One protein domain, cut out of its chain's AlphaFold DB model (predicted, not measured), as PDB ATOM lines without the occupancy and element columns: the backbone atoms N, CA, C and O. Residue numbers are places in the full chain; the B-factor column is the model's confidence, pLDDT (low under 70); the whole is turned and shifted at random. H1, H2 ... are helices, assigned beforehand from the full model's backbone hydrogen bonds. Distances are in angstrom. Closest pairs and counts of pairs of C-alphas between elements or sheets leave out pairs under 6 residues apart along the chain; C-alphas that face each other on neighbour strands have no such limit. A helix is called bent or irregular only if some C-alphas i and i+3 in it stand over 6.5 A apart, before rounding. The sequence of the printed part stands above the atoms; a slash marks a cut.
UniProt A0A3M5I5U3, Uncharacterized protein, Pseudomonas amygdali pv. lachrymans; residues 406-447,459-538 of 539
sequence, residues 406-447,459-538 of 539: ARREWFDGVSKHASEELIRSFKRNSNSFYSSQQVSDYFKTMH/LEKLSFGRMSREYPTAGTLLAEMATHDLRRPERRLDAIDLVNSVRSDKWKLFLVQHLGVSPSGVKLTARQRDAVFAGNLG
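AT A GLANCE: This is residues 406 to 447 and 459 to 538 of the 539 residues of an uncharacterized protein of Pseudomonas amygdali pv. lachrymans (UniProt A0A3M5I5U3). The longest helix, H1, makes one end of the domain's long axis and comes near the rest only at H4, while H7 makes the other end, packed on H6. Between them H4, H5 and H6 form a loose up-and-down bundle of three helices, with H2 and H3 packed on opposite sides of H4. The printed part has 122 residues with seven named helices, H1 to H7 in chain order, and no named strand; the class is all helix. The whole is compact, with a radius of gyration of the C-alphas of 15.3 A and spans of 46 by 32 by 24 A.

HOW THE PARTS SIT: H1, residues 406 to 427, touches no helix; it is close to but not clearly touching H4, residues 472 to 486, where the C-alphas of Phe 426 and Ala 474 are closest, 6.4 A apart. H4 is the hub, touching four helices. H2, residues 436 to 445, touches it at a shallow tilt of 31 degrees, the same way, closest at C-alphas Phe 443 and His 484, 6.7 A. H3, residues 464 to 470, forms a helical hairpin with H4, closest at C-alphas Ser 468 and Gly 475, 4.2 A. H5, residues 489 to 501, touches H4 only at the corner, closest at C-alphas Leu 486 and Ala 495, 5.3 A. H6, residues 505 to 514, touches H4 at a steep tilt of 39 degrees, closest at C-alphas Thr 483 and His 514, 6.6 A. H5 and H6 form a hairpin at a shallow tilt of 10 degrees, closest at C-alphas Val 499 and Lys 508, 5.7 A. H7, residues 526 to 537, touches H6 at a steep tilt of 38 degrees, only just past shallow, closest at C-alphas Leu 509 and Val 532, 6.8 A. Every O i to N i+4 pair is within hydrogen-bond range in H1, H2, H6 and H7; the figures are 2 of 3 in H3, 10 of 11 in H4 and 7 of 9 in H5.

IN THESE COORDINATES: H1 begins at C-alpha 406, (146.580, 301.374, 304.519), and measures 31.6 A. H4 measures 20.2 A and H5 19.6 A; H5 is irregular, with C-alphas 490 and 493 7.8 A apart. H7 measures 16.6 A and ends at C-alpha 537, (188.522, 286.649, 285.635).

THE WHOLE: The C-alphas of Ala 406 and Arg 527 are the farthest apart, 49.0 A. Residues 448 to 458 are not printed, and C-alphas 447 and 459 are 18.3 A apart across this cut. The link from H6 to H7 is long. Mean pLDDT of the printed part is 74.3; 52 residues are under 70, among them 406 to 422 and 462 to 472.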
ATOM      1  N   ALA A 406     146.447 302.085 303.246       49.34
ATOM      2  CA  ALA A 406     146.580 301.374 304.519       49.34
ATOM      3  C   ALA A 406     147.677 300.297 304.470       49.34
ATOM      4  O   ALA A 406     148.407 300.106 305.436       49.34
ATOM      5  N   ARG A 407     147.845 299.639 303.318       60.81
ATOM      6  CA  ARG A 407     148.903 298.653 303.076       60.81
ATOM      7  C   ARG A 407     150.289 299.274 303.200       60.81
ATOM      8  O   ARG A 407     151.169 298.724 303.855       60.81
ATOM      9  N   ARG A 408     150.472 300.446 302.587       64.50
ATOM     10  CA  ARG A 408     151.723 301.203 302.684       64.50
ATOM     11  C   ARG A 408     151.982 301.698 304.098       64.50
ATOM     12  O   ARG A 408     153.120 301.633 304.540       64.50
ATOM     13  N   GLU A 409     150.956 302.166 304.800       56.09
ATOM     14  CA  GLU A 409     151.076 302.614 306.192       56.09
ATOM     15  C   GLU A 409     151.451 301.460 307.135       56.09
ATOM     16  O   GLU A 409     152.342 301.607 307.972       56.09
ATOM     17  N   TRP A 410     150.857 300.282 306.927       55.97
ATOM     18  CA  TRP A 410     151.216 299.046 307.618       55.97
ATOM     19  C   TRP A 410     152.687 298.680 307.398       55.97
ATOM     20  O   TRP A 410     153.458 298.566 308.355       55.97
ATOM     21  N   PHE A 411     153.112 298.562 306.136       63.19
ATOM     22  CA  PHE A 411     154.502 298.245 305.821       63.19
ATOM     23  C   PHE A 411     155.481 299.302 306.332       63.19
ATOM     24  O   PHE A 411     156.565 298.944 306.797       63.19
ATOM     25  N   ASP A 412     155.115 300.585 306.310       66.06
ATOM     26  CA  ASP A 412     155.934 301.662 306.866       66.06
ATOM     27  C   ASP A 412     156.127 301.500 308.382       66.06
ATOM     28  O   ASP A 412     157.255 301.602 308.877       66.06
ATOM     29  N   GLY A 413     155.054 301.168 309.107       57.56
ATOM     30  CA  GLY A 413     155.074 300.907 310.546       57.56
ATOM     31  C   GLY A 413     155.943 299.704 310.922       57.56
ATOM     32  O   GLY A 413     156.871 299.836 311.729       57.56
ATOM     33  N   VAL A 414     155.700 298.550 310.292       55.69
ATOM     34  CA  VAL A 414     156.441 297.308 310.578       55.69
ATOM     35  C   VAL A 414     157.918 297.457 310.194       55.69
ATOM     36  O   VAL A 414     158.803 297.147 310.995       55.69
ATOM     37  N   SER A 415     158.218 298.017 309.015       63.44
ATOM     38  CA  SER A 415     159.605 298.240 308.575       63.44
ATOM     39  C   SER A 415     160.339 299.265 309.443       63.44
ATOM     40  O   SER A 415     161.535 299.109 309.702       63.44
ATOM     41  N   LYS A 416     159.651 300.290 309.967       68.94
ATOM     42  CA  LYS A 416     160.232 301.235 310.927       68.94
ATOM     43  C   LYS A 416     160.645 300.523 312.210       68.94
ATOM     44  O   LYS A 416     161.789 300.702 312.631       68.94
ATOM     45  N   HIS A 417     159.776 299.699 312.785       56.84
ATOM     46  CA  HIS A 417     160.094 298.956 314.002       56.84
ATOM     47  C   HIS A 417     161.246 297.965 313.784       56.84
ATOM     48  O   HIS A 417     162.245 298.010 314.506       56.84
ATOM     49  N   ALA A 418     161.160 297.149 312.729       62.69
ATOM     50  CA  ALA A 418     162.201 296.192 312.366       62.69
ATOM     51  C   ALA A 418     163.555 296.880 312.123       62.69
ATOM     52  O   ALA A 418     164.580 296.433 312.639       62.69
ATOM     53  N   SER A 419     163.569 298.018 311.417       69.00
ATOM     54  CA  SER A 419     164.800 298.789 311.197       69.00
ATOM     55  C   SER A 419     165.419 299.275 312.510       69.00
ATOM     56  O   SER A 419     166.635 299.233 312.685       69.00
ATOM     57  N   GLU A 420     164.602 299.719 313.468       68.69
ATOM     58  CA  GLU A 420     165.095 300.205 314.754       68.69
ATOM     59  C   GLU A 420     165.678 299.087 315.612       68.69
ATOM     60  O   GLU A 420     166.731 299.296 316.216       68.69
ATOM     61  N   GLU A 421     165.045 297.916 315.638       62.38
ATOM     62  CA  GLU A 421     165.576 296.737 316.325       62.38
ATOM     63  C   GLU A 421     166.882 296.251 315.696       62.38
ATOM     64  O   GLU A 421     167.872 296.080 316.406       62.38
ATOM     65  N   LEU A 422     166.961 296.149 314.365       69.50
ATOM     66  CA  LEU A 422     168.208 295.783 313.684       69.50
ATOM     67  C   LEU A 422     169.338 296.776 313.989       69.50
ATOM     68  O   LEU A 422     170.460 296.373 314.305       69.50
ATOM     69  N   ILE A 423     169.046 298.080 313.982       71.56
ATOM     70  CA  ILE A 423     170.015 299.123 314.352       71.56
ATOM     71  C   ILE A 423     170.441 299.002 315.822       71.56
ATOM     72  O   ILE A 423     171.626 299.158 316.131       71.56
ATOM     73  N   ARG A 424     169.502 298.753 316.747       68.88
ATOM     74  CA  ARG A 424     169.811 298.541 318.173       68.88
ATOM     75  C   ARG A 424     170.692 297.310 318.356       68.88
ATOM     76  O   ARG A 424     171.679 297.399 319.082       68.88
ATOM     77  N   SER A 425     170.383 296.217 317.665       67.19
ATOM     78  CA  SER A 425     171.159 294.978 317.679       67.19
ATOM     79  C   SER A 425     172.586 295.192 317.182       67.19
ATOM     80  O   SER A 425     173.537 294.809 317.866       67.19
ATOM     81  N   PHE A 426     172.766 295.924 316.076       68.56
ATOM     82  CA  PHE A 426     174.098 296.311 315.606       68.56
ATOM     83  C   PHE A 426     174.870 297.137 316.636       68.56
ATOM     84  O   PHE A 426     176.027 296.837 316.917       68.56
ATOM     85  N   LYS A 427     174.236 298.146 317.249       66.50
ATOM     86  CA  LYS A 427     174.877 298.972 318.291       66.50
ATOM     87  C   LYS A 427     175.260 298.170 319.536       66.50
ATOM     88  O   LYS A 427     176.206 298.540 320.225       66.50
ATOM     89  N   ARG A 428     174.523 297.099 319.835       68.12
ATOM     90  CA  ARG A 428     174.759 296.205 320.977       68.12
ATOM     91  C   ARG A 428     175.742 295.071 320.669       68.12
ATOM     92  O   ARG A 428     176.032 294.297 321.575       68.12
ATOM     93  N   ASN A 429     176.250 294.956 319.435       61.97
ATOM     94  CA  ASN A 429     176.982 293.775 318.955       61.97
ATOM     95  C   ASN A 429     176.220 292.453 319.197       61.97
ATOM     96  O   ASN A 429     176.830 291.393 319.331       61.97
ATOM     97  N   SER A 430     174.888 292.498 319.261       56.25
ATOM     98  CA  SER A 430     174.056 291.302 319.349       56.25
ATOM     99  C   SER A 430     173.671 290.879 317.938       56.25
ATOM    100  O   SER A 430     172.965 291.604 317.237       56.25
ATOM    101  N   ASN A 431     174.148 289.715 317.502       55.47
ATOM    102  CA  ASN A 431     173.796 289.181 316.192       55.47
ATOM    103  C   ASN A 431     172.392 288.572 316.237       55.47
ATOM    104  O   ASN A 431     172.207 287.498 316.800       55.47
ATOM    105  N   SER A 432     171.425 289.234 315.599       50.88
ATOM    106  CA  SER A 432     170.134 288.616 315.254       50.88
ATOM    107  C   SER A 432     170.280 287.577 314.131       50.88
ATOM    108  O   SER A 432     169.450 286.687 314.012       50.88
ATOM    109  N   PHE A 433     171.352 287.668 313.332       57.34
ATOM    110  CA  PHE A 433     171.668 286.746 312.240       57.34
ATOM    111  C   PHE A 433     173.086 286.201 312.402       57.34
ATOM    112  O   PHE A 433     174.041 286.966 312.562       57.34
ATOM    113  N   TYR A 434     173.233 284.879 312.340       54.38
ATOM    114  CA  TYR A 434     174.511 284.191 312.530       54.38
ATOM    115  C   TYR A 434     175.226 283.883 311.205       54.38
ATOM    116  O   TYR A 434     176.416 283.569 311.217       54.38
ATOM    117  N   SER A 435     174.539 283.988 310.056       62.97
ATOM    118  CA  SER A 435     175.122 283.727 308.730       62.97
ATOM    119  C   SER A 435     174.457 284.522 307.597       62.97
ATOM    120  O   SER A 435     173.304 284.931 307.713       62.97
ATOM    121  N   SER A 436     175.172 284.692 306.475       65.38
ATOM    122  CA  SER A 436     174.624 285.261 305.225       65.38
ATOM    123  C   SER A 436     173.444 284.429 304.691       65.38
ATOM    124  O   SER A 436     172.447 284.985 304.241       65.38
ATOM    125  N   GLN A 437     173.489 283.102 304.862       70.94
ATOM    126  CA  GLN A 437     172.398 282.204 304.472       70.94
ATOM    127  C   GLN A 437     171.088 282.528 305.208       70.94
ATOM    128  O   GLN A 437     170.056 282.682 304.566       70.94
ATOM    129  N   GLN A 438     171.136 282.734 306.530       65.94
ATOM    130  CA  GLN A 438     169.953 283.100 307.324       65.94
ATOM    131  C   GLN A 438     169.354 284.448 306.917       65.94
ATOM    132  O   GLN A 438     168.137 284.609 306.926       65.94
ATOM    133  N   VAL A 439     170.197 285.412 306.541       66.25
ATOM    134  CA  VAL A 439     169.734 286.691 305.988       66.25
ATOM    135  C   VAL A 439     169.030 286.437 304.658       66.25
ATOM    136  O   VAL A 439     167.918 286.913 304.450       66.25
ATOM    137  N   SER A 440     169.633 285.633 303.782       67.81
ATOM    138  CA  SER A 440     169.044 285.333 302.481       67.81
ATOM    139  C   SER A 440     167.693 284.638 302.583       67.81
ATOM    140  O   SER A 440     166.761 285.002 301.868       67.81
ATOM    141  N   ASP A 441     167.570 283.677 303.493       68.19
ATOM    142  CA  ASP A 441     166.333 282.931 303.705       68.19
ATOM    143  C   ASP A 441     165.242 283.831 304.309       68.19
ATOM    144  O   ASP A 441     164.099 283.804 303.851       68.19
ATOM    145  N   TYR A 442     165.602 284.727 305.235       68.25
ATOM    146  CA  TYR A 442     164.687 285.740 305.769       68.25
ATOM    147  C   TYR A 442     164.161 286.689 304.680       68.25
ATOM    148  O   TYR A 442     162.961 286.898 304.555       68.25
ATOM    149  N   PHE A 443     165.023 287.247 303.827       70.62
ATOM    150  CA  PHE A 443     164.571 288.197 302.801       70.62
ATOM    151  C   PHE A 443     163.854 287.548 301.615       70.62
ATOM    152  O   PHE A 443     163.042 288.207 300.971       70.62
ATOM    153  N   LYS A 444     164.139 286.276 301.308       68.75
ATOM    154  CA  LYS A 444     163.413 285.519 300.273       68.75
ATOM    155  C   LYS A 444     162.001 285.154 300.692       68.75
ATOM    156  O   LYS A 444     161.148 285.002 299.825       68.75
ATOM    157  N   THR A 445     161.797 284.945 301.986       61.44
ATOM    158  CA  THR A 445     160.492 284.570 302.517       61.44
ATOM    159  C   THR A 445     159.578 285.788 302.569       61.44
ATOM    160  O   THR A 445     158.439 285.677 302.155       61.44
ATOM    161  N   MET A 446     160.074 286.962 302.960       66.06
ATOM    162  CA  MET A 446     159.271 288.174 303.183       66.06
ATOM    163  C   MET A 446     158.663 288.847 301.931       66.06
ATOM    164  O   MET A 446     159.210 288.781 300.829       66.06
ATOM    165  N   HIS A 447     157.569 289.602 302.128       69.94
ATOM    166  CA  HIS A 447     156.884 290.343 301.057       69.94
ATOM    167  C   HIS A 447     157.798 291.404 300.392       69.94
ATOM    168  O   HIS A 447     158.436 292.191 301.100       69.94
ATOM    169  N   LEU A 459     169.242 301.790 304.832       77.75
ATOM    170  CA  LEU A 459     170.237 302.552 304.071       77.75
ATOM    171  C   LEU A 459     170.196 304.058 304.382       77.75
ATOM    172  O   LEU A 459     171.247 304.700 304.404       77.75
ATOM    173  N   GLU A 460     169.017 304.615 304.676       79.81
ATOM    174  CA  GLU A 460     168.857 306.007 305.113       79.81
ATOM    175  C   GLU A 460     169.467 306.236 306.507       79.81
ATOM    176  O   GLU A 460     170.271 307.152 306.706       79.81
ATOM    177  N   LYS A 461     169.114 305.392 307.488       72.81
ATOM    178  CA  LYS A 461     169.578 305.545 308.879       72.81
ATOM    179  C   LYS A 461     171.035 305.127 309.069       72.81
ATOM    180  O   LYS A 461     171.726 305.671 309.937       72.81
ATOM    181  N   LEU A 462     171.506 304.147 308.305       67.31
ATOM    182  CA  LEU A 462     172.850 303.597 308.405       67.31
ATOM    183  C   LEU A 462     173.653 303.976 307.166       67.31
ATOM    184  O   LEU A 462     173.559 303.350 306.117       67.31
ATOM    185  N   SER A 463     174.540 304.962 307.311       67.50
ATOM    186  CA  SER A 463     175.518 305.257 306.264       67.50
ATOM    187  C   SER A 463     176.411 304.033 306.048       67.50
ATOM    188  O   SER A 463     177.282 303.747 306.877       67.50
ATOM    189  N   PHE A 464     176.221 303.329 304.926       67.06
ATOM    190  CA  PHE A 464     176.965 302.109 304.595       67.06
ATOM    191  C   PHE A 464     178.481 302.323 304.712       67.06
ATOM    192  O   PHE A 464     179.197 301.492 305.263       67.06
ATOM    193  N   GLY A 465     178.982 303.483 304.274       64.06
ATOM    194  CA  GLY A 465     180.401 303.836 304.373       64.06
ATOM    195  C   GLY A 465     180.921 304.049 305.802       64.06
ATOM    196  O   GLY A 465     182.111 303.847 306.041       64.06
ATOM    197  N   ARG A 466     180.065 304.448 306.750       66.12
ATOM    198  CA  ARG A 466     180.431 304.600 308.168       66.12
ATOM    199  C   ARG A 466     180.330 303.266 308.907       66.12
ATOM    200  O   ARG A 466     181.280 302.872 309.579       66.12
ATOM    201  N   MET A 467     179.229 302.543 308.702       65.00
ATOM    202  CA  MET A 467     178.991 301.229 309.306       65.00
ATOM    203  C   MET A 467     180.035 300.205 308.888       65.00
ATOM    204  O   MET A 467     180.549 299.480 309.725       65.00
ATOM    205  N   SER A 468     180.432 300.191 307.619       64.31
ATOM    206  CA  SER A 468     181.425 299.242 307.117       64.31
ATOM    207  C   SER A 468     182.841 299.465 307.677       64.31
ATOM    208  O   SER A 468     183.680 298.561 307.633       64.31
ATOM    209  N   ARG A 469     183.115 300.659 308.228       63.94
ATOM    210  CA  ARG A 469     184.372 300.995 308.910       63.94
ATOM    211  C   ARG A 469     184.327 300.678 310.404       63.94
ATOM    212  O   ARG A 469     185.309 300.159 310.923       63.94
ATOM    213  N   GLU A 470     183.235 301.030 311.079       62.16
ATOM    214  CA  GLU A 470     183.088 300.873 312.535       62.16
ATOM    215  C   GLU A 470     182.648 299.442 312.920       62.16
ATOM    216  O   GLU A 470     183.086 298.924 313.943       62.16
ATOM    217  N   TYR A 471     181.860 298.774 312.068       66.69
ATOM    218  CA  TYR A 471     181.242 297.463 312.306       66.69
ATOM    219  C   TYR A 471     181.228 296.603 311.019       66.69
ATOM    220  O   TYR A 471     180.209 296.525 310.323       66.69
ATOM    221  N   PRO A 472     182.339 295.926 310.667       67.25
ATOM    222  CA  PRO A 472     182.463 295.181 309.407       67.25
ATOM    223  C   PRO A 472     181.373 294.123 309.176       67.25
ATOM    224  O   PRO A 472     180.911 293.964 308.051       67.25
ATOM    225  N   THR A 473     180.923 293.437 310.230       70.62
ATOM    226  CA  THR A 473     179.844 292.434 310.173       70.62
ATOM    227  C   THR A 473     178.492 293.050 309.825       70.62
ATOM    228  O   THR A 473     177.762 292.501 309.002       70.62
ATOM    229  N   ALA A 474     178.182 294.224 310.379       68.81
ATOM    230  CA  ALA A 474     176.970 294.966 310.046       68.81
ATOM    231  C   ALA A 474     177.015 295.512 308.609       68.81
ATOM    232  O   ALA A 474     176.000 295.510 307.917       68.81
ATOM    233  N   GLY A 475     178.197 295.921 308.129       74.19
ATOM    234  CA  GLY A 475     178.412 296.307 306.730       74.19
ATOM    235  C   GLY A 475     178.158 295.160 305.746       74.19
ATOM    236  O   GLY A 475     177.489 295.361 304.736       74.19
ATOM    237  N   THR A 476     178.628 293.948 306.058       75.25
ATOM    238  CA  THR A 476     178.317 292.752 305.260       75.25
ATOM    239  C   THR A 476     176.822 292.443 305.283       75.25
ATOM    240  O   THR A 476     176.247 292.193 304.229       75.25
ATOM    241  N   LEU A 477     176.169 292.525 306.448       75.44
ATOM    242  CA  LEU A 477     174.734 292.253 306.556       75.44
ATOM    243  C   LEU A 477     173.896 293.239 305.733       75.44
ATOM    244  O   LEU A 477     173.009 292.824 304.996       75.44
ATOM    245  N   LEU A 478     174.229 294.530 305.785       77.75
ATOM    246  CA  LEU A 478     173.588 295.554 304.957       77.75
ATOM    247  C   LEU A 478     173.771 295.305 303.454       77.75
ATOM    248  O   LEU A 478     172.880 295.627 302.675       77.75
ATOM    249  N   ALA A 479     174.909 294.748 303.036       80.12
ATOM    250  CA  ALA A 479     175.152 294.436 301.630       80.12
ATOM    251  C   ALA A 479     174.322 293.241 301.160       80.12
ATOM    252  O   ALA A 479     173.789 293.272 300.053       80.12
ATOM    253  N   GLU A 480     174.188 292.213 302.000       79.69
ATOM    254  CA  GLU A 480     173.306 291.074 301.731       79.69
ATOM    255  C   GLU A 480     171.850 291.541 301.626       79.69
ATOM    256  O   GLU A 480     171.192 291.269 300.628       79.69
ATOM    257  N   MET A 481     171.379 292.365 302.571       77.88
ATOM    258  CA  MET A 481     170.048 292.989 302.504       77.88
ATOM    259  C   MET A 481     169.839 293.766 301.200       77.88
ATOM    260  O   MET A 481     168.887 293.518 300.463       77.88
ATOM    261  N   ALA A 482     170.772 294.665 300.872       82.81
ATOM    262  CA  ALA A 482     170.719 295.458 299.651       82.81
ATOM    263  C   ALA A 482     170.739 294.588 298.383       82.81
ATOM    264  O   ALA A 482     170.165 294.976 297.372       82.81
ATOM    265  N   THR A 483     171.351 293.403 298.420       83.94
ATOM    266  CA  THR A 483     171.373 292.469 297.284       83.94
ATOM    267  C   THR A 483     169.980 291.925 296.966       83.94
ATOM    268  O   THR A 483     169.665 291.716 295.794       83.94
ATOM    269  N   HIS A 484     169.121 291.741 297.972       77.00
ATOM    270  CA  HIS A 484     167.756 291.244 297.777       77.00
ATOM    271  C   HIS A 484     166.805 292.271 297.144       77.00
ATOM    272  O   HIS A 484     165.865 291.883 296.442       77.00
ATOM    273  N   ASP A 485     167.053 293.565 297.354       83.12
ATOM    274  CA  ASP A 485     166.219 294.641 296.808       83.12
ATOM    275  C   ASP A 485     166.845 295.320 295.579       83.12
ATOM    276  O   ASP A 485     166.241 295.390 294.509       83.12
ATOM    277  N   LEU A 486     168.100 295.762 295.681       85.38
ATOM    278  CA  LEU A 486     168.739 296.624 294.681       85.38
ATOM    279  C   LEU A 486     169.261 295.879 293.446       85.38
ATOM    280  O   LEU A 486     169.594 296.510 292.444       85.38
ATOM    281  N   ARG A 487     169.329 294.542 293.479       83.62
ATOM    282  CA  ARG A 487     169.710 293.738 292.304       83.62
ATOM    283  C   ARG A 487     168.583 293.635 291.269       83.62
ATOM    284  O   ARG A 487     168.808 293.152 290.158       83.62
ATOM    285  N   ARG A 488     167.374 294.087 291.613       82.50
ATOM    286  CA  ARG A 488     166.232 294.115 290.697       82.50
ATOM    287  C   ARG A 488     166.483 295.112 289.549       82.50
ATOM    288  O   ARG A 488     167.016 296.196 289.805       82.50
ATOM    289  N   PRO A 489     166.112 294.790 288.293       83.62
ATOM    290  CA  PRO A 489     166.352 295.666 287.141       83.62
ATOM    291  C   PRO A 489     165.842 297.102 287.327       83.62
ATOM    292  O   PRO A 489     166.516 298.054 286.934       83.62
ATOM    293  N   GLU A 490     164.682 297.255 287.960       85.62
ATOM    294  CA  GLU A 490     164.011 298.525 288.237       85.62
ATOM    295  C   GLU A 490     164.724 299.393 289.291       85.62
ATOM    296  O   GLU A 490     164.636 300.616 289.219       85.62
ATOM    297  N   ARG A 491     165.492 298.793 290.213       86.38
ATOM    298  CA  ARG A 491     166.263 299.486 291.270       86.38
ATOM    299  C   ARG A 491     167.731 299.733 290.882       86.38
ATOM    300  O   ARG A 491     168.534 300.181 291.698       86.38
ATOM    301  N   ARG A 492     168.127 299.455 289.631       86.88
ATOM    302  CA  ARG A 492     169.539 299.489 289.196       86.88
ATOM    303  C   ARG A 492     170.236 300.834 289.435       86.88
ATOM    304  O   ARG A 492     171.438 300.850 289.703       86.88
ATOM    305  N   LEU A 493     169.522 301.951 289.297       88.06
ATOM    306  CA  LEU A 493     170.085 303.285 289.548       88.06
ATOM    307  C   LEU A 493     170.417 303.485 291.030       88.06
ATOM    308  O   LEU A 493     171.502 303.960 291.348       88.06
ATOM    309  N   ASP A 494     169.561 303.005 291.926       86.75
ATOM    310  CA  ASP A 494     169.790 303.091 293.368       86.75
ATOM    311  C   ASP A 494     170.971 302.216 293.804       86.75
ATOM    312  O   ASP A 494     171.771 302.618 294.649       86.75
ATOM    313  N   ALA A 495     171.153 301.052 293.168       86.19
ATOM    314  CA  ALA A 495     172.345 300.224 293.355       86.19
ATOM    315  C   ALA A 495     173.631 300.978 292.969       86.19
ATOM    316  O   ALA A 495     174.635 300.932 293.686       86.19
ATOM    317  N   ILE A 496     173.604 301.697 291.842       88.12
ATOM    318  CA  ILE A 496     174.721 302.526 291.371       88.12
ATOM    319  C   ILE A 496     174.997 303.673 292.351       88.12
ATOM    320  O   ILE A 496     176.160 303.924 292.691       88.12
ATOM    321  N   ASP A 497     173.957 304.354 292.822       87.12
ATOM    322  CA  ASP A 497     174.078 305.478 293.749       87.12
ATOM    323  C   ASP A 497     174.598 305.035 295.117       87.12
ATOM    324  O   ASP A 497     175.519 305.661 295.659       87.12
ATOM    325  N   LEU A 498     174.126 303.891 295.620       86.94
ATOM    326  CA  LEU A 498     174.660 303.271 296.827       86.94
ATOM    327  C   LEU A 498     176.160 302.987 296.681       86.94
ATOM    328  O   LEU A 498     176.941 303.418 297.531       86.94
ATOM    329  N   VAL A 499     176.594 302.339 295.594       87.38
ATOM    330  CA  VAL A 499     178.024 302.071 295.344       87.38
ATOM    331  C   VAL A 499     178.835 303.370 295.276       87.38
ATOM    332  O   VAL A 499     179.927 303.462 295.849       87.38
ATOM    333  N   ASN A 500     178.316 304.394 294.594       86.94
ATOM    334  CA  ASN A 500     178.983 305.688 294.452       86.94
ATOM    335  C   ASN A 500     179.113 306.440 295.786       86.94
ATOM    336  O   ASN A 500     180.106 307.150 295.980       86.94
ATOM    337  N   SER A 501     178.165 306.258 296.710       84.00
ATOM    338  CA  SER A 501     178.178 306.877 298.044       84.00
ATOM    339  C   SER A 501     179.319 306.370 298.942       84.00
ATOM    340  O   SER A 501     179.789 307.081 299.838       84.00
ATOM    341  N   VAL A 502     179.817 305.155 298.692       83.38
ATOM    342  CA  VAL A 502     180.856 304.529 299.514       83.38
ATOM    343  C   VAL A 502     182.228 305.106 299.173       83.38
ATOM    344  O   VAL A 502     182.682 305.083 298.032       83.38
ATOM    345  N   ARG A 503     182.939 305.624 300.178       80.81
ATOM    346  CA  ARG A 503     184.293 306.183 299.987       80.81
ATOM    347  C   ARG A 503     185.413 305.155 300.136       80.81
ATOM    348  O   ARG A 503     186.500 305.383 299.625       80.81
ATOM    349  N   SER A 504     185.172 304.056 300.849       80.88
ATOM    350  CA  SER A 504     186.179 303.013 301.068       80.88
ATOM    351  C   SER A 504     186.343 302.152 299.818       80.88
ATOM    352  O   SER A 504     185.385 301.512 299.394       80.88
ATOM    353  N   ASP A 505     187.559 302.088 299.277       81.12
ATOM    354  CA  ASP A 505     187.880 301.296 298.084       81.12
ATOM    355  C   ASP A 505     187.509 299.819 298.246       81.12
ATOM    356  O   ASP A 505     186.847 299.253 297.380       81.12
ATOM    357  N   LYS A 506     187.859 299.215 299.389       82.62
ATOM    358  CA  LYS A 506     187.534 297.817 299.711       82.62
ATOM    359  C   LYS A 506     186.029 297.555 299.612       82.62
ATOM    360  O   LYS A 506     185.605 296.619 298.944       82.62
ATOM    361  N   TRP A 507     185.226 298.388 300.271       81.31
ATOM    362  CA  TRP A 507     183.777 298.199 300.347       81.31
ATOM    363  C   TRP A 507     183.050 298.601 299.069       81.31
ATOM    364  O   TRP A 507     182.047 297.991 298.721       81.31
ATOM    365  N   LYS A 508     183.578 299.588 298.343       85.44
ATOM    366  CA  LYS A 508     183.081 299.950 297.017       85.44
ATOM    367  C   LYS A 508     183.233 298.776 296.051       85.44
ATOM    368  O   LYS A 508     182.269 298.427 295.383       85.44
ATOM    369  N   LEU A 509     184.409 298.143 296.010       84.75
ATOM    370  CA  LEU A 509     184.655 296.964 295.170       84.75
ATOM    371  C   LEU A 509     183.789 295.769 295.587       84.75
ATOM    372  O   LEU A 509     183.206 295.114 294.728       84.75
ATOM    373  N   PHE A 510     183.652 295.543 296.896       84.31
ATOM    374  CA  PHE A 510     182.768 294.514 297.442       84.31
ATOM    375  C   PHE A 510     181.312 294.700 296.983       84.31
ATOM    376  O   PHE A 510     180.723 293.768 296.451       84.31
ATOM    377  N   LEU A 511     180.747 295.910 297.094       86.31
ATOM    378  CA  LEU A 511     179.376 296.184 296.647       86.31
ATOM    379  C   LEU A 511     179.192 296.057 295.132       86.31
ATOM    380  O   LEU A 511     178.140 295.601 294.696       86.31
ATOM    381  N   VAL A 512     180.188 296.448 294.327       87.94
ATOM    382  CA  VAL A 512     180.143 296.259 292.864       87.94
ATOM    383  C   VAL A 512     179.951 294.782 292.521       87.94
ATOM    384  O   VAL A 512     179.111 294.456 291.683       87.94
ATOM    385  N   GLN A 513     180.695 293.899 293.194       83.31
ATOM    386  CA  GLN A 513     180.591 292.453 293.010       83.31
ATOM    387  C   GLN A 513     179.264 291.903 293.551       83.31
ATOM    388  O   GLN A 513     178.559 291.207 292.823       83.31
ATOM    389  N   HIS A 514     178.890 292.260 294.784       84.19
ATOM    390  CA  HIS A 514     177.690 291.735 295.453       84.19
ATOM    391  C   HIS A 514     176.380 292.162 294.776       84.19
ATOM    392  O   HIS A 514     175.508 291.331 294.534       84.19
ATOM    393  N   LEU A 515     176.252 293.437 294.401       85.69
ATOM    394  CA  LEU A 515     175.047 293.967 293.746       85.69
ATOM    395  C   LEU A 515     175.010 293.681 292.235       85.69
ATOM    396  O   LEU A 515     174.013 293.975 291.577       85.69
ATOM    397  N   GLY A 516     176.084 293.127 291.660       82.62
ATOM    398  CA  GLY A 516     176.177 292.848 290.223       82.62
ATOM    399  C   GLY A 516     176.152 294.107 289.350       82.62
ATOM    400  O   GLY A 516     175.695 294.066 288.204       82.62
ATOM    401  N   VAL A 517     176.614 295.243 289.877       87.56
ATOM    402  CA  VAL A 517     176.629 296.512 289.144       87.56
ATOM    403  C   VAL A 517     177.777 296.503 288.140       87.56
ATOM    404  O   VAL A 517     178.913 296.165 288.465       87.56
ATOM    405  N   SER A 518     177.506 296.915 286.898       84.94
ATOM    406  CA  SER A 518     178.570 297.026 285.897       84.94
ATOM    407  C   SER A 518     179.633 298.038 286.352       84.94
ATOM    408  O   SER A 518     179.269 299.175 286.661       84.94
ATOM    409  N   PRO A 519     180.938 297.707 286.289       83.06
ATOM    410  CA  PRO A 519     182.024 298.632 286.638       83.06
ATOM    411  C   PRO A 519     182.018 299.925 285.814       83.06
ATOM    412  O   PRO A 519     182.566 300.938 286.239       83.06
ATOM    413  N   SER A 520     181.403 299.892 284.629       82.94
ATOM    414  CA  SER A 520     181.225 301.059 283.757       82.94
ATOM    415  C   SER A 520     180.153 302.036 284.253       82.94
ATOM    416  O   SER A 520     180.204 303.216 283.919       82.94
ATOM    417  N   GLY A 521     179.200 301.560 285.061       81.31
ATOM    418  CA  GLY A 521     178.089 302.351 285.593       81.31
ATOM    419  C   GLY A 521     178.414 303.098 286.886       81.31
ATOM    420  O   GLY A 521     177.580 303.855 287.369       81.31
ATOM    421  N   VAL A 522     179.604 302.902 287.458       86.75
ATOM    422  CA  VAL A 522     180.012 303.464 288.755       86.75
ATOM    423  C   VAL A 522     181.330 304.225 288.639       86.75
ATOM    424  O   VAL A 522     182.184 303.927 287.803       86.75
ATOM    425  N   LYS A 523     181.523 305.236 289.491       87.50
ATOM    426  CA  LYS A 523     182.731 306.072 289.489       87.50
ATOM    427  C   LYS A 523     183.899 305.317 290.131       87.50
ATOM    428  O   LYS A 523     184.127 305.417 291.339       87.50
ATOM    429  N   LEU A 524     184.635 304.576 289.299       85.75
ATOM    430  CA  LEU A 524     185.837 303.823 289.662       85.75
ATOM    431  C   LEU A 524     187.103 304.421 289.026       85.75
ATOM    432  O   LEU A 524     187.157 304.728 287.827       85.75
ATOM    433  N   THR A 525     188.159 304.524 289.829       86.81
ATOM    434  CA  THR A 525     189.522 304.805 289.354       86.81
ATOM    435  C   THR A 525     190.025 303.675 288.445       86.81
ATOM    436  O   THR A 525     189.483 302.569 288.466       86.81
ATOM    437  N   ALA A 526     191.065 303.930 287.642       83.56
ATOM    438  CA  ALA A 526     191.650 302.911 286.759       83.56
ATOM    439  C   ALA A 526     192.078 301.655 287.542       83.56
ATOM    440  O   ALA A 526     191.625 300.558 287.243       83.56
ATOM    441  N   ARG A 527     192.804 301.848 288.651       84.88
ATOM    442  CA  ARG A 527     193.246 300.763 289.541       84.88
ATOM    443  C   ARG A 527     192.089 299.934 290.115       84.88
ATOM    444  O   ARG A 527     192.215 298.726 290.267       84.88
ATOM    445  N   GLN A 528     190.969 300.572 290.455       85.25
ATOM    446  CA  GLN A 528     189.778 299.872 290.945       85.25
ATOM    447  C   GLN A 528     189.101 299.061 289.842       85.25
ATOM    448  O   GLN A 528     188.671 297.942 290.096       85.25
ATOM    449  N   ARG A 529     189.017 299.604 288.621       83.69
ATOM    450  CA  ARG A 529     188.491 298.859 287.470       83.69
ATOM    451  C   ARG A 529     189.320 297.615 287.200       83.69
ATOM    452  O   ARG A 529     188.737 296.542 287.085       83.69
ATOM    453  N   ASP A 530     190.642 297.747 287.191       82.88
ATOM    454  CA  ASP A 530     191.550 296.617 286.976       82.88
ATOM    455  C   ASP A 530     191.358 295.529 288.042       82.88
ATOM    456  O   ASP A 530     191.292 294.350 287.708       82.88
ATOM    457  N   ALA A 531     191.163 295.915 289.309       82.12
ATOM    458  CA  ALA A 531     190.877 294.973 290.391       82.12
ATOM    459  C   ALA A 531     189.540 294.227 290.207       82.12
ATOM    460  O   ALA A 531     189.475 293.028 290.469       82.12
ATOM    461  N   VAL A 532     188.480 294.901 289.739       81.25
ATOM    462  CA  VAL A 532     187.204 294.221 289.444       81.25
ATOM    463  C   VAL A 532     187.348 293.277 288.252       81.25
ATOM    464  O   VAL A 532     186.839 292.161 288.299       81.25
ATOM    465  N   PHE A 533     188.047 293.700 287.195       81.56
ATOM    466  CA  PHE A 533     188.291 292.851 286.030       81.56
ATOM    467  C   PHE A 533     189.116 291.613 286.390       81.56
ATOM    468  O   PHE A 533     188.724 290.516 286.004       81.56
ATOM    469  N   ALA A 534     190.190 291.764 287.168       79.19
ATOM    470  CA  ALA A 534     190.987 290.643 287.666       79.19
ATOM    471  C   ALA A 534     190.136 289.681 288.512       79.19
ATOM    472  O   ALA A 534     190.107 288.484 288.235       79.19
ATOM    473  N   GLY A 535     189.340 290.214 289.449       74.62
ATOM    474  CA  GLY A 535     188.436 289.409 290.274       74.62
ATOM    475  C   GLY A 535     187.380 288.646 289.465       74.62
ATOM    476  O   GLY A 535     187.142 287.473 289.730       74.62
ATOM    477  N   ASN A 536     186.789 289.266 288.439       74.44
ATOM    478  CA  ASN A 536     185.818 288.606 287.555       74.44
ATOM    479  C   ASN A 536     186.450 287.523 286.667       74.44
ATOM    480  O   ASN A 536     185.754 286.615 286.222       74.44
ATOM    481  N   LEU A 537     187.750 287.632 286.393       77.56
ATOM    482  CA  LEU A 537     188.522 286.649 285.635       77.56
ATOM    483  C   LEU A 537     189.147 285.565 286.533       77.56
ATOM    484  O   LEU A 537     189.729 284.621 286.005       77.56
ATOM    485  N   GLY A 538     189.022 285.681 287.863       68.44
ATOM    486  CA  GLY A 538     189.603 284.749 288.834       68.44
ATOM    487  C   GLY A 538     191.130 284.831 288.959       68.44
ATOM    488  O   GLY A 538     191.752 283.820 289.278       68.44
TER     489      GLY A 538